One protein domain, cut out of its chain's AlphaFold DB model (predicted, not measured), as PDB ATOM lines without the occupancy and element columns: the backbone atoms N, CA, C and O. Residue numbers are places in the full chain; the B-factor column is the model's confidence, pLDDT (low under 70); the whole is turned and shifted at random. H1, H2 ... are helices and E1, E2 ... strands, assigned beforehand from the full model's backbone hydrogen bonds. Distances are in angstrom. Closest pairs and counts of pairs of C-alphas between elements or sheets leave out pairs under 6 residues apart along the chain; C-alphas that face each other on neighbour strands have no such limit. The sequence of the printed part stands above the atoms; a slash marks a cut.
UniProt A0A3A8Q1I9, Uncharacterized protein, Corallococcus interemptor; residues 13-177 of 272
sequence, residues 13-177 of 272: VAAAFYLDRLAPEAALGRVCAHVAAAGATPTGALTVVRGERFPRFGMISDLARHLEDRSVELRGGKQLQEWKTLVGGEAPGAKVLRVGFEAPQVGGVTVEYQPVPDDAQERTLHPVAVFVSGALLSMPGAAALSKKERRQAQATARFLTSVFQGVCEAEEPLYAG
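AT A GLANCE: This is residues 13 to 177 of the 272 residues of an uncharacterized protein of Corallococcus interemptor (UniProt A0A3A8Q1I9). A twisted sheet of seven antiparallel strands has three helices over one face: H1 in the middle on E4, E5 and E6, H3 to one side of it on E2 and E4, and the long H4 to the other on E1 and E6. The short H2 only grazes the sheet. The 165 printed residues hold four named helices and seven named strands in the order E1 H1 E2 H2 E3 H3 E4 E5 E6 H4 E7, and the sheet's order is E3 E2 E4 E5 E6 E1 E7. The class is mixed, helices and strands; the whole is compact, with a radius of gyration of the C-alphas of 16.4 A and spans of 51 by 42 by 32 A.

HOW THE PARTS SIT: E1, residues 13 to 18, has as neighbours E6, residues 128 to 133, with N 15 and O 130 2.9 A apart, and edge strand E7, residues 175 to 177, with N 16 and O 177 2.8 A apart. H1, residues 24 to 37, is on the sheet; its closest C-alphas to E6 are those of Leu 28 and Val 128, 6.2 A. E2, residues 41 to 50, pairs with edge strand E3, residues 67 to 71, at N 46 and O 70, 2.9 A, and with E4, residues 94 to 103, at N 43 and O 100, 3.0 A. H2, residues 60 to 63, lies between E2 and E3 in the chain. H3, residues 77 to 87, runs along the strands over E3 and E2 at a height over the sheet of 9.2 A, and touches H1 at a steep tilt of 50 degrees, opposite ways, closest at the C-alphas of Gly 29 and Val 87, 5.1 A. E4 bends by 58 degrees at residue 97; with E5, residues 107 to 113, and E6 it makes a meander, each strand the antiparallel neighbour of the one before, with N 99 and O 111 2.9 A apart and N 110 and O 131 3.0 A apart. H4, residues 147 to 171, runs along E6, 9.1 A over the sheet, and its residues 163 to 171 alone touch H1, closest at the C-alphas of Val 35 and Val 163, 5.8 A. E3, H3, E4 and E6, H4, E7 are split strand-helix-strand units, with E2 and E1 between their strands, and both crossovers are right-handed. In H1, H3 and H4 every O i to N i+4 pair is within hydrogen-bond range; H2 is too short for one.

IN THESE COORDINATES: E1 begins at C-alpha 13 (-5.491, 11.954, -55.800). H1 spans 20.1 A, E2 25.2 A, E4 26.1 A and E5 20.1 A. H4 spans 35.8 A, from C-alpha 147 (-1.807, 22.975, -73.522). E7 ends at C-alpha 177 (2.192, 7.173, -50.704).

THE WHOLE: The two C-alphas farthest apart, those of Glu 52 and Ala 143, are 52.0 A apart. The printed part has no cut. The links E5 to E6 and E6 to H4 are long. Mean pLDDT of the printed part is 92.3; residues 139 to 143 are under 70.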
ATOM      1  N   VAL A  13      -6.879  12.364 -56.046       95.62
ATOM      2  CA  VAL A  13      -5.491  11.954 -55.800       95.62
ATOM      3  C   VAL A  13      -5.128  12.375 -54.384       95.62
ATOM      4  O   VAL A  13      -5.323  13.536 -54.019       95.62
ATOM      5  N   ALA A  14      -4.598  11.438 -53.606       97.19
ATOM      6  CA  ALA A  14      -4.273  11.614 -52.200       97.19
ATOM      7  C   ALA A  14      -2.775  11.406 -51.958       97.19
ATOM      8  O   ALA A  14      -2.260  10.323 -52.215       97.19
ATOM      9  N   ALA A  15      -2.084  12.416 -51.431       98.44
ATOM     10  CA  ALA A  15      -0.775  12.262 -50.800       98.44
ATOM     11  C   ALA A  15      -0.998  11.924 -49.319       98.44
ATOM     12  O   ALA A  15      -1.421  12.789 -48.553       98.44
ATOM     13  N   ALA A  16      -0.771  10.671 -48.938       98.62
ATOM     14  CA  ALA A  16      -1.154  10.111 -47.647       98.62
ATOM     15  C   ALA A  16       0.057   9.629 -46.843       98.62
ATOM     16  O   ALA A  16       0.999   9.074 -47.408       98.62
ATOM     17  N   PHE A  17       0.012   9.803 -45.522       98.75
ATOM     18  CA  PHE A  17       1.142   9.597 -44.615       98.75
ATOM     19  C   PHE A  17       0.724   8.777 -43.392       98.75
ATOM     20  O   PHE A  17      -0.254   9.120 -42.720       98.75
ATOM     21  N   TYR A  18       1.497   7.740 -43.057       98.31
ATOM     22  CA  TYR A  18       1.353   7.017 -41.795       98.31
ATOM     23  C   TYR A  18       2.340   7.567 -40.753       98.31
ATOM     24  O   TYR A  18       3.521   7.219 -40.747       98.31
ATOM     25  N   LEU A  19       1.863   8.471 -39.893       97.81
ATOM     26  CA  LEU A  19       2.676   9.239 -38.939       97.81
ATOM     27  C   LEU A  19       2.620   8.607 -37.537       97.81
ATOM     28  O   LEU A  19       1.864   9.046 -36.675       97.81
ATOM     29  N   ASP A  20       3.434   7.576 -37.294       96.25
ATOM     30  CA  ASP A  20       3.433   6.765 -36.061       96.25
ATOM     31  C   ASP A  20       4.028   7.466 -34.826       96.25
ATOM     32  O   ASP A  20       3.867   6.994 -33.700       96.25
ATOM     33  N   ARG A  21       4.717   8.597 -35.018       95.56
ATOM     34  CA  ARG A  21       5.412   9.338 -33.946       95.56
ATOM     35  C   ARG A  21       4.656  10.573 -33.457       95.56
ATOM     36  O   ARG A  21       5.134  11.253 -32.550       95.56
ATOM     37  N   LEU A  22       3.503  10.876 -34.051       95.12
ATOM     38  CA  LEU A  22       2.700  12.053 -33.737       95.12
ATOM     39  C   LEU A  22       1.341  11.639 -33.172       95.12
ATOM     40  O   LEU A  22       0.746  10.651 -33.594       95.12
ATOM     41  N   ALA A  23       0.822  12.434 -32.235       93.00
ATOM     42  CA  ALA A  23      -0.591  12.350 -31.887       93.00
ATOM     43  C   ALA A  23      -1.445  12.702 -33.125       93.00
ATOM     44  O   ALA A  23      -1.022  13.577 -33.889       93.00
ATOM     45  N   PRO A  24      -2.629  12.087 -33.325       92.25
ATOM     46  CA  PRO A  24      -3.452  12.308 -34.516       92.25
ATOM     47  C   PRO A  24      -3.680  13.787 -34.837       92.25
ATOM     48  O   PRO A  24      -3.439  14.226 -35.960       92.25
ATOM     49  N   GLU A  25      -4.045  14.589 -33.834       93.56
ATOM     50  CA  GLU A  25      -4.319  16.009 -34.042       93.56
ATOM     51  C   GLU A  25      -3.062  16.800 -34.428       93.56
ATOM     52  O   GLU A  25      -3.120  17.684 -35.284       93.56
ATOM     53  N   ALA A  26      -1.910  16.443 -33.852       95.50
ATOM     54  CA  ALA A  26      -0.632  17.037 -34.227       95.50
ATOM     55  C   ALA A  26      -0.247  16.649 -35.663       95.50
ATOM     56  O   ALA A  26       0.201  17.509 -36.417       95.50
ATOM     57  N   ALA A  27      -0.464  15.392 -36.064       97.12
ATOM     58  CA  ALA A  27      -0.206  14.917 -37.422       97.12
ATOM     59  C   ALA A  27      -1.009  15.719 -38.459       97.12
ATOM     60  O   ALA A  27      -0.432  16.246 -39.413       97.12
ATOM     61  N   LEU A  28      -2.317  15.896 -38.237       97.75
ATOM     62  CA  LEU A  28      -3.169  16.709 -39.108       97.75
ATOM     63  C   LEU A  28      -2.668  18.156 -39.205       97.75
ATOM     64  O   LEU A  28      -2.520  18.687 -40.308       97.75
ATOM     65  N   GLY A  29      -2.373  18.785 -38.063       97.88
ATOM     66  CA  GLY A  29      -1.892  20.165 -38.015       97.88
ATOM     67  C   GLY A  29      -0.552  20.368 -38.729       97.88
ATOM     68  O   GLY A  29      -0.381  21.351 -39.455       97.88
ATOM     69  N   ARG A  30       0.379  19.417 -38.589       98.19
ATOM     70  CA  ARG A  30       1.686  19.422 -39.268       98.19
ATOM     71  C   ARG A  30       1.532  19.292 -40.781       98.19
ATOM     72  O   ARG A  30       2.080  20.106 -41.522       98.19
ATOM     73  N   VAL A  31       0.708  18.353 -41.250       98.69
ATOM     74  CA  VAL A  31       0.416  18.202 -42.686       98.69
ATOM     75  C   VAL A  31      -0.244  19.467 -43.250       98.69
ATOM     76  O   VAL A  31       0.157  19.952 -44.308       98.69
ATOM     77  N   CYS A  32      -1.184  20.073 -42.518       98.56
ATOM     78  CA  CYS A  32      -1.787  21.357 -42.885       98.56
ATOM     79  C   CYS A  32      -0.746  22.483 -43.026       98.56
ATOM     80  O   CYS A  32      -0.839  23.299 -43.946       98.56
ATOM     81  N   ALA A  33       0.261  22.527 -42.150       98.00
ATOM     82  CA  ALA A  33       1.343  23.505 -42.240       98.00
ATOM     83  C   ALA A  33       2.189  23.314 -43.511       98.00
ATOM     84  O   ALA A  33       2.539  24.302 -44.156       98.00
ATOM     85  N   HIS A  34       2.455  22.071 -43.922       98.44
ATOM     86  CA  HIS A  34       3.154  21.781 -45.181       98.44
ATOM     87  C   HIS A  34       2.330  22.134 -46.420       98.44
ATOM     88  O   HIS A  34       2.875  22.681 -47.378       98.44
ATOM     89  N   VAL A  35       1.017  21.894 -46.392       98.44
ATOM     90  CA  VAL A  35       0.097  22.338 -47.452       98.44
ATOM     91  C   VAL A  35       0.134  23.861 -47.602       98.44
ATOM     92  O   VAL A  35       0.255  24.369 -48.719       98.44
ATOM     93  N   ALA A  36       0.118  24.597 -46.488       97.25
ATOM     94  CA  ALA A  36       0.253  26.051 -46.506       97.25
ATOM     95  C   ALA A  36       1.634  26.512 -47.012       97.25
ATOM     96  O   ALA A  36       1.724  27.420 -47.840       97.25
ATOM     97  N   ALA A  37       2.714  25.863 -46.567       97.12
ATOM     98  CA  ALA A  37       4.079  26.167 -47.000       97.12
ATOM     99  C   ALA A  37       4.302  25.912 -48.503       97.12
ATOM    100  O   ALA A  37       5.093  26.613 -49.131       97.12
ATOM    101  N   ALA A  38       3.564  24.969 -49.096       96.94
ATOM    102  CA  ALA A  38       3.553  24.713 -50.537       96.94
ATOM    103  C   ALA A  38       2.741  25.747 -51.350       96.94
ATOM    104  O   ALA A  38       2.598  25.603 -52.566       96.94
ATOM    105  N   GLY A  39       2.217  26.794 -50.705       96.25
ATOM    106  CA  GLY A  39       1.531  27.912 -51.358       96.25
ATOM    107  C   GLY A  39       0.006  27.808 -51.387       96.25
ATOM    108  O   GLY A  39      -0.638  28.631 -52.040       96.25
ATOM    109  N   ALA A  40      -0.590  26.834 -50.692       97.12
ATOM    110  CA  ALA A  40      -2.036  26.797 -50.505       97.12
ATOM    111  C   ALA A  40      -2.472  27.788 -49.414       97.12
ATOM    112  O   ALA A  40      -1.810  27.958 -48.392       97.12
ATOM    113  N   THR A  41      -3.615  28.433 -49.606       96.44
ATOM    114  CA  THR A  41      -4.215  29.335 -48.621       96.44
ATOM    115  C   THR A  41      -5.358  28.614 -47.913       96.44
ATOM    116  O   THR A  41      -6.217  28.050 -48.593       96.44
ATOM    117  N   PRO A  42      -5.408  28.598 -46.570       96.62
ATOM    118  CA  PRO A  42      -6.543  28.024 -45.857       96.62
ATOM    119  C   PRO A  42      -7.828  28.787 -46.198       96.62
ATOM    120  O   PRO A  42      -7.825  30.013 -46.281       96.62
ATOM    121  N   THR A  43      -8.940  28.074 -46.372       95.62
ATOM    122  CA  THR A  43     -10.245  28.704 -46.668       95.62
ATOM    123  C   THR A  43     -11.017  29.084 -45.408       95.62
ATOM    124  O   THR A  43     -12.022  29.787 -45.480       95.62
ATOM    125  N   GLY A  44     -10.569  28.587 -44.250       95.25
ATOM    126  CA  GLY A  44     -11.291  28.668 -42.982       95.25
ATOM    127  C   GLY A  44     -12.341  27.571 -42.801       95.25
ATOM    128  O   GLY A  44     -12.880  27.447 -41.702       95.25
ATOM    129  N   ALA A  45     -12.614  26.762 -43.831       96.44
ATOM    130  CA  ALA A  45     -13.550  25.649 -43.745       96.44
ATOM    131  C   ALA A  45     -12.928  24.461 -42.999       96.44
ATOM    132  O   ALA A  45     -11.805  24.042 -43.294       96.44
ATOM    133  N   LEU A  46     -13.679  23.916 -42.047       96.25
ATOM    134  CA  LEU A  46     -13.287  22.808 -41.183       96.25
ATOM    135  C   LEU A  46     -14.479  21.868 -40.999       96.25
ATOM    136  O   LEU A  46     -15.594  22.344 -40.807       96.25
ATOM    137  N   THR A  47     -14.249  20.560 -40.946       96.38
ATOM    138  CA  THR A  47     -15.201  19.625 -40.326       96.38
ATOM    139  C   THR A  47     -14.647  19.242 -38.966       96.38
ATOM    140  O   THR A  47     -13.490  18.824 -38.862       96.38
ATOM    141  N   VAL A  48     -15.452  19.399 -37.917       95.50
ATOM    142  CA  VAL A  48     -15.060  19.099 -36.538       95.50
ATOM    143  C   VAL A  48     -16.023  18.121 -35.884       95.50
ATOM    144  O   VAL A  48     -17.184  18.012 -36.266       95.50
ATOM    145  N   VAL A  49     -15.548  17.447 -34.846       94.88
ATOM    146  CA  VAL A  49     -16.359  16.673 -33.907       94.88
ATOM    147  C   VAL A  49     -16.116  17.200 -32.496       94.88
ATOM    148  O   VAL A  49     -14.989  17.554 -32.136       94.88
ATOM    149  N   ARG A  50     -17.179  17.312 -31.696       90.88
ATOM    150  CA  ARG A  50     -17.076  17.789 -30.309       90.88
ATOM    151  C   ARG A  50     -16.694  16.646 -29.376       90.88
ATOM    152  O   ARG A  50     -17.301  15.581 -29.426       90.88
ATOM    153  N   GLY A  51     -15.734  16.890 -28.492       84.44
ATOM    154  CA  GLY A  51     -15.295  15.921 -27.493       84.44
ATOM    155  C   GLY A  51     -13.932  16.253 -26.898       84.44
ATOM    156  O   GLY A  51     -13.096  16.898 -27.530       84.44
ATOM    157  N   GLU A  52     -13.703  15.806 -25.664       78.56
ATOM    158  CA  GLU A  52     -12.408  15.970 -24.986       78.56
ATOM    159  C   GLU A  52     -11.319  15.075 -25.593       78.56
ATOM    160  O   GLU A  52     -10.145  15.442 -25.616       78.56
ATOM    161  N   ARG A  53     -11.710  13.910 -26.120       81.12
ATOM    162  CA  ARG A  53     -10.818  12.927 -26.746       81.12
ATOM    163  C   ARG A  53     -11.103  12.817 -28.236       81.12
ATOM    164  O   ARG A  53     -12.240  13.016 -28.664       81.12
ATOM    165  N   PHE A  54     -10.075  12.473 -29.006       79.00
ATOM    166  CA  PHE A  54     -10.244  12.093 -30.403       79.00
ATOM    167  C   PHE A  54     -11.133  10.839 -30.475       79.00
ATOM    168  O   PHE A  54     -10.813   9.845 -29.813       79.00
ATOM    169  N   PRO A  55     -12.279  10.881 -31.177       82.94
ATOM    170  CA  PRO A  55     -13.164   9.728 -31.240       82.94
ATOM    171  C   PRO A  55     -12.504   8.594 -32.020       82.94
ATOM    172  O   PRO A  55     -11.720   8.828 -32.936       82.94
ATOM    173  N   ARG A  56     -12.862   7.358 -31.672       86.25
ATOM    174  CA  ARG A  56     -12.580   6.197 -32.518       86.25
ATOM    175  C   ARG A  56     -13.650   6.104 -33.599       86.25
ATOM    176  O   ARG A  56     -14.831   6.253 -33.290       86.25
ATOM    177  N   PHE A  57     -13.233   5.858 -34.831       91.12
ATOM    178  CA  PHE A  57     -14.105   5.637 -35.981       91.12
ATOM    179  C   PHE A  57     -13.350   4.810 -37.025       91.12
ATOM    180  O   PHE A  57     -12.124   4.837 -37.030       91.12
ATOM    181  N   GLY A  58     -14.057   4.087 -37.894       90.31
ATOM    182  CA  GLY A  58     -13.446   3.459 -39.066       90.31
ATOM    183  C   GLY A  58     -13.327   4.480 -40.195       90.31
ATOM    184  O   GLY A  58     -12.261   4.689 -40.767       90.31
ATOM    185  N   MET A  59     -14.406   5.225 -40.439       93.06
ATOM    186  CA  MET A  59     -14.509   6.296 -41.431       93.06
ATOM    187  C   MET A  59     -15.124   7.566 -40.829       93.06
ATOM    188  O   MET A  59     -15.927   7.513 -39.901       93.06
ATOM    189  N   ILE A  60     -14.814   8.740 -41.395       92.31
ATOM    190  CA  ILE A  60     -15.394  10.020 -40.934       92.31
ATOM    191  C   ILE A  60     -16.936   9.985 -40.970       92.31
ATOM    192  O   ILE A  60     -17.592  10.584 -40.117       92.31
ATOM    193  N   SER A  61     -17.533   9.255 -41.917       91.25
ATOM    194  CA  SER A  61     -18.989   9.082 -42.022       91.25
ATOM    195  C   SER A  61     -19.626   8.395 -40.816       91.25
ATOM    196  O   SER A  61     -20.804   8.630 -40.552       91.25
ATOM    197  N   ASP A  62     -18.877   7.598 -40.054       90.94
ATOM    198  CA  ASP A  62     -19.390   6.933 -38.848       90.94
ATOM    199  C   ASP A  62     -19.765   7.963 -37.778       90.94
ATOM    200  O   ASP A  62     -20.639   7.745 -36.938       90.94
ATOM    201  N   LEU A  63     -19.148   9.143 -37.860       91.06
ATOM    202  CA  LEU A  63     -19.400  10.272 -36.985       91.06
ATOM    203  C   LEU A  63     -20.505  11.196 -37.502       91.06
ATOM    204  O   LEU A  63     -20.721  12.229 -36.879       91.06
ATOM    205  N   ALA A  64     -21.222  10.872 -38.588       90.06
ATOM    206  CA  ALA A  64     -22.128  11.799 -39.285       90.06
ATOM    207  C   ALA A  64     -23.113  12.560 -38.373       90.06
ATOM    208  O   ALA A  64     -23.424  13.718 -38.634       90.06
ATOM    209  N   ARG A  65     -23.584  11.945 -37.280       88.94
ATOM    210  CA  ARG A  65     -24.499  12.580 -36.304       88.94
ATOM    211  C   ARG A  65     -23.827  13.589 -35.362       88.94
ATOM    212  O   ARG A  65     -24.517  14.322 -34.660       88.94
ATOM    213  N   HIS A  66     -22.503  13.591 -35.322       90.44
ATOM    214  CA  HIS A  66     -21.653  14.389 -34.441       90.44
ATOM    215  C   HIS A  66     -20.763  15.378 -35.207       90.44
ATOM    216  O   HIS A  66     -20.082  16.185 -34.570       90.44
ATOM    217  N   LEU A  67     -20.755  15.312 -36.545       93.38
ATOM    218  CA  LEU A  67     -19.999  16.228 -37.390       93.38
ATOM    219  C   LEU A  67     -20.625  17.623 -37.374       93.38
ATOM    220  O   LEU A  67     -21.836  17.796 -37.502       93.38
ATOM    221  N   GLU A  68     -19.767  18.627 -37.260       93.81
ATOM    222  CA  GLU A  68     -20.108  20.034 -37.382       93.81
ATOM    223  C   GLU A  68     -19.178  20.665 -38.421       93.81
ATOM    224  O   GLU A  68     -17.966  20.749 -38.216       93.81
ATOM    225  N   ASP A  69     -19.744  21.135 -39.531       93.50
ATOM    226  CA  ASP A  69     -19.001  21.969 -40.471       93.50
ATOM    227  C   ASP A  69     -18.902  23.393 -39.919       93.50
ATOM    228  O   ASP A  69     -19.904  24.052 -39.627       93.50
ATOM    229  N   ARG A  70     -17.671  23.878 -39.788       92.56
ATOM    230  CA  ARG A  70     -17.332  25.219 -39.317       92.56
ATOM    231  C   ARG A  70     -16.650  26.021 -40.410       92.56
ATOM    232  O   ARG A  70     -15.945  25.486 -41.260       92.56
ATOM    233  N   SER A  71     -16.837  27.333 -40.346       92.56
ATOM    234  CA  SER A  71     -16.113  28.296 -41.170       92.56
ATOM    235  C   SER A  71     -15.562  29.394 -40.271       92.56
ATOM    236  O   SER A  71     -16.320  30.024 -39.535       92.56
ATOM    237  N   VAL A  72     -14.247  29.600 -40.312       90.88
ATOM    238  CA  VAL A  72     -13.545  30.647 -39.565       90.88
ATOM    239  C   VAL A  72     -13.121  31.743 -40.539       90.88
ATOM    240  O   VAL A  72     -12.397  31.481 -41.496       90.88
ATOM    241  N   GLU A  73     -13.542  32.989 -40.315       90.69
ATOM    242  CA  GLU A  73     -13.157  34.104 -41.187       90.69
ATOM    243  C   GLU A  73     -11.691  34.512 -40.981       90.69
ATOM    244  O   GLU A  73     -11.347  35.193 -40.018       90.69
ATOM    245  N   LEU A  74     -10.815  34.181 -41.929       89.19
ATOM    246  CA  LEU A  74      -9.363  34.392 -41.811       89.19
ATOM    247  C   LEU A  74      -8.894  35.827 -42.135       89.19
ATOM    248  O   LEU A  74      -7.837  36.028 -42.727       89.19
ATOM    249  N   ARG A  75      -9.681  36.847 -41.768       85.06
ATOM    250  CA  ARG A  75      -9.406  38.266 -42.088       85.06
ATOM    251  C   ARG A  75      -8.630  39.023 -41.005       85.06
ATOM    252  O   ARG A  75      -8.206  40.148 -41.244       85.06
ATOM    253  N   GLY A  76      -8.457  38.435 -39.821       80.94
ATOM    254  CA  GLY A  76      -7.830  39.087 -38.668       80.94
ATOM    255  C   GLY A  76      -6.932  38.149 -37.865       80.94
ATOM    256  O   GLY A  76      -7.078  36.929 -37.911       80.94
ATOM    257  N   GLY A  77      -5.996  38.728 -37.104       87.81
ATOM    258  CA  GLY A  77      -5.011  37.962 -36.328       87.81
ATOM    259  C   GLY A  77      -5.639  37.029 -35.288       87.81
ATOM    260  O   GLY A  77      -5.160  35.915 -35.104       87.81
ATOM    261  N   LYS A  78      -6.751  37.440 -34.660       90.81
ATOM    262  CA  LYS A  78      -7.461  36.619 -33.669       90.81
ATOM    263  C   LYS A  78      -8.109  35.384 -34.304       90.81
ATOM    264  O   LYS A  78      -7.950  34.291 -33.781       90.81
ATOM    265  N   GLN A  79      -8.806  35.548 -35.425       91.69
ATOM    266  CA  GLN A  79      -9.470  34.446 -36.129       91.69
ATOM    267  C   GLN A  79      -8.459  33.496 -36.774       91.69
ATOM    268  O   GLN A  79      -8.641  32.282 -36.749       91.69
ATOM    269  N   LEU A  80      -7.355  34.031 -37.305       90.31
ATOM    270  CA  LEU A  80      -6.252  33.202 -37.781       90.31
ATOM    271  C   LEU A  80      -5.648  32.376 -36.639       90.31
ATOM    272  O   LEU A  80      -5.332  31.205 -36.834       90.31
ATOM    273  N   GLN A  81      -5.501  32.966 -35.451       92.50
ATOM    274  CA  GLN A  81      -5.022  32.240 -34.280       92.50
ATOM    275  C   GLN A  81      -6.015  31.163 -33.830       92.50
ATOM    276  O   GLN A  81      -5.594  30.048 -33.548       92.50
ATOM    277  N   GLU A  82      -7.317  31.453 -33.825       93.12
ATOM    278  CA  GLU A  82      -8.364  30.463 -33.539       93.12
ATOM    279  C   GLU A  82      -8.304  29.278 -34.512       93.12
ATOM    280  O   GLU A  82      -8.298  28.126 -34.082       93.12
ATOM    281  N   TRP A  83      -8.192  29.551 -35.815       94.62
ATOM    282  CA  TRP A  83      -8.040  28.508 -36.828       94.62
ATOM    283  C   TRP A  83      -6.790  27.655 -36.579       94.62
ATOM    284  O   TRP A  83      -6.873  26.429 -36.614       94.62
ATOM    285  N   LYS A  84      -5.649  28.283 -36.256       94.38
ATOM    286  CA  LYS A  84      -4.404  27.569 -35.923       94.38
ATOM    287  C   LYS A  84      -4.560  26.691 -34.683       94.38
ATOM    288  O   LYS A  84      -4.133  25.545 -34.712       94.38
ATOM    289  N   THR A  85      -5.202  27.196 -33.632       94.50
ATOM    290  CA  THR A  85      -5.471  26.443 -32.399       94.50
ATOM    291  C   THR A  85      -6.402  25.253 -32.655       94.50
ATOM    292  O   THR A  85      -6.162  24.166 -32.133       94.50
ATOM    293  N   LEU A  86      -7.434  25.411 -33.494       95.00
ATOM    294  CA  LEU A  86      -8.312  24.306 -33.898       95.00
ATOM    295  C   LEU A  86      -7.543  23.238 -34.688       95.00
ATOM    296  O   LEU A  86      -7.561  22.067 -34.317       95.00
ATOM    297  N   VAL A  87      -6.856  23.640 -35.759       95.81
ATOM    298  CA  VAL A  87      -6.143  22.725 -36.666       95.81
ATOM    299  C   VAL A  87      -4.940  22.061 -35.993       95.81
ATOM    300  O   VAL A  87      -4.651  20.905 -36.278       95.81
ATOM    301  N   GLY A  88      -4.273  22.752 -35.068       93.88
ATOM    302  CA  GLY A  88      -3.179  22.206 -34.262       93.88
ATOM    303  C   GLY A  88      -3.622  21.239 -33.159       93.88
ATOM    304  O   GLY A  88      -2.770  20.704 -32.457       93.88
ATOM    305  N   GLY A  89      -4.930  21.019 -32.973       91.44
ATOM    306  CA  GLY A  89      -5.447  20.125 -31.931       91.44
ATOM    307  C   GLY A  89      -5.425  20.705 -30.517       91.44
ATOM    308  O   GLY A  89      -5.674  19.981 -29.555       91.44
ATOM    309  N   GLU A  90      -5.133  21.997 -30.384       92.06
ATOM    310  CA  GLU A  90      -4.984  22.697 -29.106       92.06
ATOM    311  C   GLU A  90      -6.328  23.188 -28.547       92.06
ATOM    312  O   GLU A  90      -6.417  23.556 -27.377       92.06
ATOM    313  N   ALA A  91      -7.385  23.200 -29.367       90.56
ATOM    314  CA  ALA A  91      -8.721  23.614 -28.957       90.56
ATOM    315  C   ALA A  91      -9.381  22.565 -28.034       90.56
ATOM    316  O   ALA A  91      -9.678  21.450 -28.477       90.56
ATOM    317  N   PRO A  92      -9.690  22.903 -26.768       86.88
ATOM    318  CA  PRO A  92     -10.395  21.988 -25.881       86.88
ATOM    319  C   PRO A  92     -11.795  21.672 -26.419       86.88
ATOM    320  O   PRO A  92     -12.526  22.567 -26.845       86.88
ATOM    321  N   GLY A  93     -12.190  20.400 -26.377       89.38
ATOM    322  CA  GLY A  93     -13.551  19.983 -26.721       89.38
ATOM    323  C   GLY A  93     -13.883  19.964 -28.218       89.38
ATOM    324  O   GLY A  93     -15.034  19.694 -28.561       89.38
ATOM    325  N   ALA A  94     -12.922  20.230 -29.110       92.62
ATOM    326  CA  ALA A  94     -13.115  20.168 -30.557       92.62
ATOM    327  C   ALA A  94     -11.955  19.432 -31.231       92.62
ATOM    328  O   ALA A  94     -10.788  19.727 -30.983       92.62
ATOM    329  N   LYS A  95     -12.283  18.489 -32.113       94.56
ATOM    330  CA  LYS A  95     -11.313  17.725 -32.898       94.56
ATOM    331  C   LYS A  95     -11.595  17.952 -34.370       94.56
ATOM    332  O   LYS A  95     -12.692  17.670 -34.845       94.56
ATOM    333  N   VAL A  96     -10.626  18.526 -35.071       96.38
ATOM    334  CA  VAL A  96     -10.720  18.763 -36.511       96.38
ATOM    335  C   VAL A  96     -10.484  17.443 -37.229       96.38
ATOM    336  O   VAL A  96      -9.527  16.748 -36.909       96.38
ATOM    337  N   LEU A  97     -11.360  17.105 -38.173       96.69
ATOM    338  CA  LEU A  97     -11.294  15.892 -38.993       96.69
ATOM    339  C   LEU A  97     -10.946  16.190 -40.450       96.69
ATOM    340  O   LEU A  97     -10.340  15.355 -41.116       96.69
ATOM    341  N   ARG A  98     -11.326  17.380 -40.933       97.31
ATOM    342  CA  ARG A  98     -11.070  17.845 -42.296       97.31
ATOM    343  C   ARG A  98     -10.774  19.338 -42.310       97.31
ATOM    344  O   ARG A  98     -11.426  20.099 -41.596       97.31
ATOM    345  N   VAL A  99      -9.840  19.753 -43.160       98.06
ATOM    346  CA  VAL A  99      -9.441  21.152 -43.361       98.06
ATOM    347  C   VAL A  99      -9.443  21.493 -44.846       98.06
ATOM    348  O   VAL A  99      -8.918  20.727 -45.651       98.06
ATOM    349  N   GLY A 100     -10.026  22.639 -45.205       97.56
ATOM    350  CA  GLY A 100     -10.071  23.146 -46.577       97.56
ATOM    351  C   GLY A 100      -8.989  24.182 -46.882       97.56
ATOM    352  O   GLY A 100      -8.724  25.091 -46.090       97.56
ATOM    353  N   PHE A 101      -8.411  24.070 -48.072       97.69
ATOM    354  CA  PHE A 101      -7.441  24.993 -48.649       97.69
ATOM    355  C   PHE A 101      -7.772  25.268 -50.123       97.69
ATOM    356  O   PHE A 101      -8.462  24.494 -50.788       97.69
ATOM    357  N   GLU A 102      -7.227  26.359 -50.649       96.81
ATOM    358  CA  GLU A 102      -7.180  26.657 -52.079       96.81
ATOM    359  C   GLU A 102      -5.732  26.896 -52.503       96.81
ATOM    360  O   GLU A 102      -5.013  27.672 -51.874       96.81
ATOM    361  N   ALA A 103      -5.298  26.257 -53.585       96.25
ATOM    362  CA  ALA A 103      -3.971  26.456 -54.155       96.25
ATOM    363  C   ALA A 103      -4.069  27.000 -55.592       96.25
ATOM    364  O   ALA A 103      -4.826  26.457 -56.414       96.25
ATOM    365  N   PRO A 104      -3.303  28.054 -55.944       93.25
ATOM    366  CA  PRO A 104      -3.248  28.552 -57.313       93.25
ATOM    367  C   PRO A 104      -2.873  27.430 -58.282       93.25
ATOM    368  O   PRO A 104      -1.948  26.671 -58.018       93.25
ATOM    369  N   GLN A 105      -3.567  27.332 -59.419       89.31
ATOM    370  CA  GLN A 105      -3.321  26.283 -60.425       89.31
ATOM    371  C   GLN A 105      -3.488  24.846 -59.911       89.31
ATOM    372  O   GLN A 105      -3.059  23.916 -60.580       89.31
ATOM    373  N   VAL A 106      -4.156  24.632 -58.779       93.75
ATOM    374  CA  VAL A 106      -4.575  23.297 -58.315       93.75
ATOM    375  C   VAL A 106      -6.077  23.293 -58.047       93.75
ATOM    376  O   VAL A 106      -6.764  22.363 -58.454       93.75
ATOM    377  N   GLY A 107      -6.596  24.378 -57.467       94.38
ATOM    378  CA  GLY A 107      -7.991  24.497 -57.056       94.38
ATOM    379  C   GLY A 107      -8.157  24.126 -55.585       94.38
ATOM    380  O   GLY A 107      -7.305  24.469 -54.763       94.38
ATOM    381  N   GLY A 108      -9.261  23.454 -55.264       96.00
ATOM    382  CA  GLY A 108      -9.524  22.972 -53.912       96.00
ATOM    383  C   GLY A 108      -8.516  21.908 -53.479       96.00
ATOM    384  O   GLY A 108      -8.149  21.024 -54.257       96.00
ATOM    385  N   VAL A 109      -8.094  22.001 -52.224       97.94
ATOM    386  CA  VAL A 109      -7.232  21.032 -51.549       97.94
ATOM    387  C   VAL A 109      -7.861  20.735 -50.193       97.94
ATOM    388  O   VAL A 109      -8.282  21.657 -49.494       97.94
ATOM    389  N   THR A 110      -7.928  19.469 -49.799       98.25
ATOM    390  CA  THR A 110      -8.414  19.087 -48.468       98.25
ATOM    391  C   THR A 110      -7.378  18.262 -47.730       98.25
ATOM    392  O   THR A 110      -6.627  17.509 -48.340       98.25
ATOM    393  N   VAL A 111      -7.317  18.416 -46.412       98.56
ATOM    394  CA  VAL A 111      -6.508  17.563 -45.533       98.56
ATOM    395  C   VAL A 111      -7.449  16.850 -44.579       98.56
ATOM    396  O   VAL A 111      -8.235  17.518 -43.908       98.56
ATOM    397  N   GLU A 112      -7.398  15.524 -44.521       97.81
ATOM    398  CA  GLU A 112      -8.263  14.723 -43.648       97.81
ATOM    399  C   GLU A 112      -7.623  13.402 -43.222       97.81
ATOM    400  O   GLU A 112      -6.594  12.982 -43.757       97.81
ATOM    401  N   TYR A 113      -8.257  12.740 -42.256       97.62
ATOM    402  CA  TYR A 113      -7.929  11.370 -41.878       97.62
ATOM    403  C   TYR A 113      -8.518  10.372 -42.875       97.62
ATOM    404  O   TYR A 113      -9.694  10.461 -43.230       97.62
ATOM    405  N   GLN A 114      -7.714   9.395 -43.279       96.50
ATOM    406  CA  GLN A 114      -8.167   8.267 -44.082       96.50
ATOM    407  C   GLN A 114      -8.790   7.167 -43.214       96.50
ATOM    408  O   GLN A 114      -8.557   7.130 -42.002       96.50
ATOM    409  N   PRO A 115      -9.590   6.274 -43.820       94.00
ATOM    410  CA  PRO A 115     -10.178   5.146 -43.120       94.00
ATOM    411  C   PRO A 115      -9.156   4.254 -42.410       94.00
ATOM    412  O   PRO A 115      -8.028   4.089 -42.876       94.00
ATOM    413  N   VAL A 116      -9.596   3.632 -41.321       92.94
ATOM    414  CA  VAL A 116      -8.973   2.438 -40.737       92.94
ATOM    415  C   VAL A 116     -10.018   1.317 -40.704       92.94
ATOM    416  O   VAL A 116     -11.205   1.618 -40.575       92.94
ATOM    417  N   PRO A 117      -9.623   0.040 -40.825       86.69
ATOM    418  CA  PRO A 117     -10.564  -1.073 -40.706       86.69
ATOM    419  C   PRO A 117     -11.290  -1.098 -39.353       86.69
ATOM    420  O   PRO A 117     -10.688  -0.801 -38.320       86.69
ATOM    421  N   ASP A 118     -12.556  -1.519 -39.339       83.50
ATOM    422  CA  ASP A 118     -13.360  -1.621 -38.107       83.50
ATOM    423  C   ASP A 118     -12.796  -2.641 -37.104       83.50
ATOM    424  O   ASP A 118     -12.996  -2.521 -35.895       83.50
ATOM    425  N   ASP A 119     -12.088  -3.657 -37.603       80.00
ATOM    426  CA  ASP A 119     -11.415  -4.693 -36.819       80.00
ATOM    427  C   ASP A 119      -9.954  -4.344 -36.484       80.00
ATOM    428  O   ASP A 119      -9.232  -5.161 -35.902       80.00
ATOM    429  N   ALA A 120      -9.505  -3.129 -36.821       82.06
ATOM    430  CA  ALA A 120      -8.154  -2.689 -36.530       82.06
ATOM    431  C   ALA A 120      -7.892  -2.660 -35.018       82.06
ATOM    432  O   ALA A 120      -8.740  -2.307 -34.195       82.06
ATOM    433  N   GLN A 121      -6.656  -2.997 -34.642       79.88
ATOM    434  CA  GLN A 121      -6.235  -2.962 -33.243       79.88
ATOM    435  C   GLN A 121      -6.417  -1.564 -32.640       79.88
ATOM    436  O   GLN A 121      -6.249  -0.551 -33.314       79.88
ATOM    437  N   GLU A 122      -6.638  -1.513 -31.326       74.25
ATOM    438  CA  GLU A 122      -6.906  -0.295 -30.548       74.25
ATOM    439  C   GLU A 122      -5.906   0.864 -30.713       74.25
ATOM    440  O   GLU A 122      -6.221   1.997 -30.337       74.25
ATOM    441  N   ARG A 123      -4.697   0.570 -31.203       81.81
ATOM    442  CA  ARG A 123      -3.589   1.517 -31.389       81.81
ATOM    443  C   ARG A 123      -3.339   1.883 -32.853       81.81
ATOM    444  O   ARG A 123      -2.423   2.655 -33.119       81.81
ATOM    445  N   THR A 124      -4.110   1.334 -33.790       90.44
ATOM    446  CA  THR A 124      -3.977   1.661 -35.210       90.44
ATOM    447  C   THR A 124      -4.365   3.116 -35.424       90.44
ATOM    448  O   THR A 124      -5.480   3.528 -35.111       90.44
ATOM    449  N   LEU A 125      -3.422   3.905 -35.930       94.00
ATOM    450  CA  LEU A 125      -3.645   5.308 -36.253       94.00
ATOM    451  C   LEU A 125      -4.269   5.451 -37.643       94.00
ATOM    452  O   LEU A 125      -3.959   4.676 -38.549       94.00
ATOM    453  N   HIS A 126      -5.091   6.483 -37.821       96.12
ATOM    454  CA  HIS A 126      -5.541   6.901 -39.144       96.12
ATOM    455  C   HIS A 126      -4.383   7.542 -39.915       96.12
ATOM    456  O   HIS A 126      -3.745   8.457 -39.381       96.12
ATOM    457  N   PRO A 127      -4.132   7.146 -41.176       97.69
ATOM    458  CA  PRO A 127      -3.296   7.944 -42.055       97.69
ATOM    459  C   PRO A 127      -3.878   9.350 -42.216       97.69
ATOM    460  O   PRO A 127      -5.097   9.529 -42.244       97.69
ATOM    461  N   VAL A 128      -3.015  10.348 -42.366       98.50
ATOM    462  CA  VAL A 128      -3.427  11.706 -42.744       98.50
ATOM    463  C   VAL A 128      -3.144  11.884 -44.223       98.50
ATOM    464  O   VAL A 128      -2.062  11.520 -44.680       98.50
ATOM    465  N   ALA A 129      -4.080  12.446 -44.979       98.50
ATOM    466  CA  ALA A 129      -3.917  12.628 -46.411       98.50
ATOM    467  C   ALA A 129      -4.314  14.019 -46.895       98.50
ATOM    468  O   ALA A 129      -5.248  14.641 -46.391       98.50
ATOM    469  N   VAL A 130      -3.579  14.478 -47.905       98.69
ATOM    470  CA  VAL A 130      -3.835  15.690 -48.677       98.69
ATOM    471  C   VAL A 130      -4.469  15.277 -49.994       98.69
ATOM    472  O   VAL A 130      -3.827  14.613 -50.807       98.69
ATOM    473  N   PHE A 131      -5.711  15.682 -50.210       98.12
ATOM    474  CA  PHE A 131      -6.473  15.381 -51.409       98.12
ATOM    475  C   PHE A 131      -6.532  16.586 -52.340       98.12
ATOM    476  O   PHE A 131      -6.684  17.733 -51.914       98.12
ATOM    477  N   VAL A 132      -6.462  16.293 -53.632       97.25
ATOM    478  CA  VAL A 132      -6.738  17.223 -54.731       97.25
ATOM    479  C   VAL A 132      -7.595  16.510 -55.774       97.25
ATOM    480  O   VAL A 132      -7.653  15.276 -55.809       97.25
ATOM    481  N   SER A 133      -8.231  17.267 -56.670       94.62
ATOM    482  CA  SER A 133      -8.832  16.648 -57.854       94.62
ATOM    483  C   SER A 133      -7.740  16.069 -58.761       94.62
ATOM    484  O   SER A 133      -6.791  16.746 -59.163       94.62
ATOM    485  N   GLY A 134      -7.893  14.795 -59.084       89.88
ATOM    486  CA  GLY A 134      -7.036  13.983 -59.928       89.88
ATOM    487  C   GLY A 134      -7.499  13.866 -61.374       89.88
ATOM    488  O   GLY A 134      -6.879  13.116 -62.125       89.88
ATOM    489  N   ALA A 135      -8.556  14.572 -61.789       88.88
ATOM    490  CA  ALA A 135      -9.133  14.452 -63.133       88.88
ATOM    491  C   ALA A 135      -8.089  14.608 -64.249       88.88
ATOM    492  O   ALA A 135      -8.035  13.808 -65.178       88.88
ATOM    493  N   LEU A 136      -7.203  15.597 -64.119       87.50
ATOM    494  CA  LEU A 136      -6.160  15.869 -65.110       87.50
ATOM    495  C   LEU A 136      -4.941  14.952 -64.997       87.50
ATOM    496  O   LEU A 136      -4.183  14.832 -65.956       87.50
ATOM    497  N   LEU A 137      -4.742  14.324 -63.837       87.06
ATOM    498  CA  LEU A 137      -3.691  13.332 -63.652       87.06
ATOM    499  C   LEU A 137      -4.152  11.970 -64.186       87.06
ATOM    500  O   LEU A 137      -3.385  11.290 -64.844       87.06
ATOM    501  N   SER A 138      -5.425  11.612 -64.029       79.06
ATOM    502  CA  SER A 138      -5.958  10.280 -64.356       79.06
ATOM    503  C   SER A 138      -6.245  10.044 -65.849       79.06
ATOM    504  O   SER A 138      -6.643   8.944 -66.231       79.06
ATOM    505  N   MET A 139      -6.083  11.053 -66.712       68.69
ATOM    506  CA  MET A 139      -6.386  10.922 -68.140       68.69
ATOM    507  C   MET A 139      -5.314  10.105 -68.894       68.69
ATOM    508  O   MET A 139      -4.119  10.354 -68.706       68.69
ATOM    509  N   PRO A 140      -5.703   9.172 -69.792       54.50
ATOM    510  CA  PRO A 140      -4.761   8.368 -70.569       54.50
ATOM    511  C   PRO A 140      -3.896   9.233 -71.498       54.50
ATOM    512  O   PRO A 140      -4.301   9.616 -72.594       54.50
ATOM    513  N   GLY A 141      -2.672   9.520 -71.059       57.12
ATOM    514  CA  GLY A 141      -1.640  10.182 -71.851       57.12
ATOM    515  C   GLY A 141      -1.828  11.695 -72.029       57.12
ATOM    516  O   GLY A 141      -2.915  12.225 -72.247       57.12
ATOM    517  N   ALA A 142      -0.704  12.413 -72.054       55.19
ATOM    518  CA  ALA A 142      -0.641  13.855 -72.302       55.19
ATOM    519  C   ALA A 142      -1.157  14.297 -73.697       55.19
ATOM    520  O   ALA A 142      -1.115  15.489 -74.018       55.19
ATOM    521  N   ALA A 143      -1.597  13.360 -74.544       59.59
ATOM    522  CA  ALA A 143      -2.072  13.612 -75.902       59.59
ATOM    523  C   ALA A 143      -3.519  14.133 -75.949       59.59
ATOM    524  O   ALA A 143      -3.824  14.946 -76.818       59.59
ATOM    525  N   ALA A 144      -4.381  13.725 -75.008       75.94
ATOM    526  CA  ALA A 144      -5.776  14.180 -74.947       75.94
ATOM    527  C   ALA A 144      -5.937  15.556 -74.274       75.94
ATOM    528  O   ALA A 144      -6.960  16.215 -74.435       75.94
ATOM    529  N   LEU A 145      -4.917  16.002 -73.535       84.50
ATOM    530  CA  LEU A 145      -4.945  17.259 -72.796       84.50
ATOM    531  C   LEU A 145      -4.554  18.448 -73.681       84.50
ATOM    532  O   LEU A 145      -3.510  18.460 -74.346       84.50
ATOM    533  N   SER A 146      -5.331  19.525 -73.593       90.25
ATOM    534  CA  SER A 146      -4.945  20.827 -74.128       90.25
ATOM    535  C   SER A 146      -3.646  21.332 -73.483       90.25
ATOM    536  O   SER A 146      -3.198  20.890 -72.420       90.25
ATOM    537  N   LYS A 147      -3.007  22.334 -74.097       90.31
ATOM    538  CA  LYS A 147      -1.807  22.975 -73.522       90.31
ATOM    539  C   LYS A 147      -2.061  23.544 -72.117       90.31
ATOM    540  O   LYS A 147      -1.154  23.515 -71.288       90.31
ATOM    541  N   LYS A 148      -3.266  24.064 -71.859       91.50
ATOM    542  CA  LYS A 148      -3.657  24.602 -70.548       91.50
ATOM    543  C   LYS A 148      -3.792  23.478 -69.523       91.50
ATOM    544  O   LYS A 148      -3.200  23.576 -68.455       91.50
ATOM    545  N   GLU A 149      -4.491  22.406 -69.875       91.62
ATOM    546  CA  GLU A 149      -4.686  21.253 -68.993       91.62
ATOM    547  C   GLU A 149      -3.375  20.538 -68.676       91.62
ATOM    548  O   GLU A 149      -3.147  20.185 -67.528       91.62
ATOM    549  N   ARG A 150      -2.454  20.416 -69.639       90.00
ATOM    550  CA  ARG A 150      -1.110  19.876 -69.369       90.00
ATOM    551  C   ARG A 150      -0.337  20.700 -68.347       90.00
ATOM    552  O   ARG A 150       0.295  20.135 -67.463       90.00
ATOM    553  N   ARG A 151      -0.382  22.032 -68.455       91.19
ATOM    554  CA  ARG A 151       0.265  22.927 -67.480       91.19
ATOM    555  C   ARG A 151      -0.369  22.797 -66.101       91.19
ATOM    556  O   ARG A 151       0.349  22.760 -65.113       91.19
ATOM    557  N   GLN A 152      -1.694  22.705 -66.058       92.56
ATOM    558  CA  GLN A 152      -2.452  22.504 -64.832       92.56
ATOM    559  C   GLN A 152      -2.116  21.148 -64.187       92.56
ATOM    560  O   GLN A 152      -1.774  21.113 -63.015       92.56
ATOM    561  N   ALA A 153      -2.097  20.051 -64.951       92.06
ATOM    562  CA  ALA A 153      -1.687  18.729 -64.475       92.06
ATOM    563  C   ALA A 153      -0.256  18.743 -63.908       92.06
ATOM    564  O   ALA A 153      -0.010  18.216 -62.828       92.06
ATOM    565  N   GLN A 154       0.679  19.403 -64.600       92.75
ATOM    566  CA  GLN A 154       2.052  19.587 -64.120       92.75
ATOM    567  C   GLN A 154       2.118  20.414 -62.830       92.75
ATOM    568  O   GLN A 154       2.920  20.101 -61.954       92.75
ATOM    569  N   ALA A 155       1.302  21.464 -62.700       94.50
ATOM    570  CA  ALA A 155       1.220  22.264 -61.482       94.50
ATOM    571  C   ALA A 155       0.667  21.438 -60.310       94.50
ATOM    572  O   ALA A 155       1.289  21.418 -59.251       94.50
ATOM    573  N   THR A 156      -0.413  20.677 -60.519       95.19
ATOM    574  CA  THR A 156      -0.970  19.745 -59.525       95.19
ATOM    575  C   THR A 156       0.052  18.690 -59.102       95.19
ATOM    576  O   THR A 156       0.250  18.481 -57.908       95.19
ATOM    577  N   ALA A 157       0.752  18.066 -60.053       95.12
ATOM    578  CA  ALA A 157       1.797  17.085 -59.768       95.12
ATOM    579  C   ALA A 157       2.948  17.679 -58.939       95.12
ATOM    580  O   ALA A 157       3.394  17.070 -57.968       95.12
ATOM    581  N   ARG A 158       3.412  18.887 -59.284       95.88
ATOM    582  CA  ARG A 158       4.463  19.594 -58.531       95.88
ATOM    583  C   ARG A 158       4.006  19.991 -57.137       95.88
ATOM    584  O   ARG A 158       4.767  19.841 -56.192       95.88
ATOM    585  N   PHE A 159       2.777  20.479 -57.006       97.62
ATOM    586  CA  PHE A 159       2.200  20.823 -55.713       97.62
ATOM    587  C   PHE A 159       2.139  19.592 -54.804       97.62
ATOM    588  O   PHE A 159       2.696  19.614 -53.709       97.62
ATOM    589  N   LEU A 160       1.543  18.496 -55.286       97.25
ATOM    590  CA  LEU A 160       1.439  17.251 -54.527       97.25
ATOM    591  C   LEU A 160       2.809  16.697 -54.140       97.25
ATOM    592  O   LEU A 160       3.014  16.367 -52.979       97.25
ATOM    593  N   THR A 161       3.752  16.619 -55.081       97.12
ATOM    594  CA  THR A 161       5.096  16.086 -54.796       97.12
ATOM    595  C   THR A 161       5.882  16.990 -53.850       97.12
ATOM    596  O   THR A 161       6.583  16.474 -52.987       97.12
ATOM    597  N   SER A 162       5.710  18.315 -53.923       97.56
ATOM    598  CA  SER A 162       6.322  19.252 -52.975       97.56
ATOM    599  C   SER A 162       5.763  19.101 -51.561       97.56
ATOM    600  O   SER A 162       6.539  19.104 -50.608       97.56
ATOM    601  N   VAL A 163       4.439  18.970 -51.407       98.56
ATOM    602  CA  VAL A 163       3.817  18.706 -50.098       98.56
ATOM    603  C   VAL A 163       4.269  17.348 -49.573       98.56
ATOM    604  O   VAL A 163       4.698  17.244 -48.429       98.56
ATOM    605  N   PHE A 164       4.216  16.322 -50.421       98.69
ATOM    606  CA  PHE A 164       4.572  14.955 -50.068       98.69
ATOM    607  C   PHE A 164       6.026  14.841 -49.608       98.69
ATOM    608  O   PHE A 164       6.275  14.327 -48.521       98.69
ATOM    609  N   GLN A 165       6.971  15.394 -50.371       98.56
ATOM    610  CA  GLN A 165       8.374  15.454 -49.973       98.56
ATOM    611  C   GLN A 165       8.549  16.261 -48.680       98.56
ATOM    612  O   GLN A 165       9.193  15.778 -47.754       98.56
ATOM    613  N   GLY A 166       7.935  17.445 -48.580       98.50
ATOM    614  CA  GLY A 166       8.050  18.302 -47.399       98.50
ATOM    615  C   GLY A 166       7.616  17.607 -46.107       98.50
ATOM    616  O   GLY A 166       8.343  17.665 -45.119       98.50
ATOM    617  N   VAL A 167       6.478  16.906 -46.129       98.75
ATOM    618  CA  VAL A 167       6.004  16.114 -44.982       98.75
ATOM    619  C   VAL A 167       6.938  14.934 -44.712       98.75
ATOM    620  O   VAL A 167       7.291  14.696 -43.561       98.75
ATOM    621  N   CYS A 168       7.368  14.203 -45.747       98.75
ATOM    622  CA  CYS A 168       8.231  13.037 -45.557       98.75
ATOM    623  C   CYS A 168       9.581  13.405 -44.923       98.75
ATOM    624  O   CYS A 168      10.063  12.703 -44.033       98.75
ATOM    625  N   GLU A 169      10.179  14.514 -45.355       98.31
ATOM    626  CA  GLU A 169      11.477  14.990 -44.869       98.31
ATOM    627  C   GLU A 169      11.409  15.646 -43.484       98.31
ATOM    628  O   GLU A 169      12.359  15.529 -42.715       98.31
ATOM    629  N   ALA A 170      10.302  16.312 -43.143       98.25
ATOM    630  CA  ALA A 170      10.168  17.000 -41.859       98.25
ATOM    631  C   ALA A 170       9.601  16.111 -40.744       98.25
ATOM    632  O   ALA A 170      10.068  16.181 -39.608       98.25
ATOM    633  N   GLU A 171       8.603  15.284 -41.060       98.38
ATOM    634  CA  GLU A 171       7.816  14.553 -40.061       98.38
ATOM    635  C   GLU A 171       8.140  13.049 -40.020       98.38
ATOM    636  O   GLU A 171       7.622  12.345 -39.156       98.38
ATOM    637  N   GLU A 172       9.007  12.562 -40.921       97.88
ATOM    638  CA  GLU A 172       9.509  11.176 -40.957       97.88
ATOM    639  C   GLU A 172       8.380  10.125 -40.802       97.88
ATOM    640  O   GLU A 172       8.421   9.304 -39.880       97.88
ATOM    641  N   PRO A 173       7.341  10.130 -41.669       98.44
ATOM    642  CA  PRO A 173       6.291   9.118 -41.614       98.44
ATOM    643  C   PRO A 173       6.906   7.734 -41.793       98.44
ATOM    644  O   PRO A 173       7.848   7.566 -42.565       98.44
ATOM    645  N   LEU A 174       6.352   6.721 -41.131       97.75
ATOM    646  CA  LEU A 174       6.880   5.360 -41.214       97.75
ATOM    647  C   LEU A 174       6.937   4.873 -42.671       97.75
ATOM    648  O   LEU A 174       7.947   4.317 -43.118       97.75
ATOM    649  N   TYR A 175       5.861   5.158 -43.402       98.69
ATOM    650  CA  TYR A 175       5.744   5.102 -44.852       98.69
ATOM    651  C   TYR A 175       4.647   6.074 -45.304       98.69
ATOM    652  O   TYR A 175       3.805   6.516 -44.516       98.69
ATOM    653  N   ALA A 176       4.659   6.416 -46.584       98.75
ATOM    654  CA  ALA A 176       3.676   7.305 -47.187       98.75
ATOM    655  C   ALA A 176       3.480   6.938 -48.660       98.75
ATOM    656  O   ALA A 176       4.345   6.298 -49.257       98.75
ATOM    657  N   GLY A 177       2.373   7.354 -49.270       98.31
ATOM    658  CA  GLY A 177       2.192   7.173 -50.704       98.31
ATOM    659  C   GLY A 177       1.296   8.206 -51.366       98.31
ATOM    660  O   GLY A 177       0.527   8.892 -50.697       98.31
TER     661      GLY A 177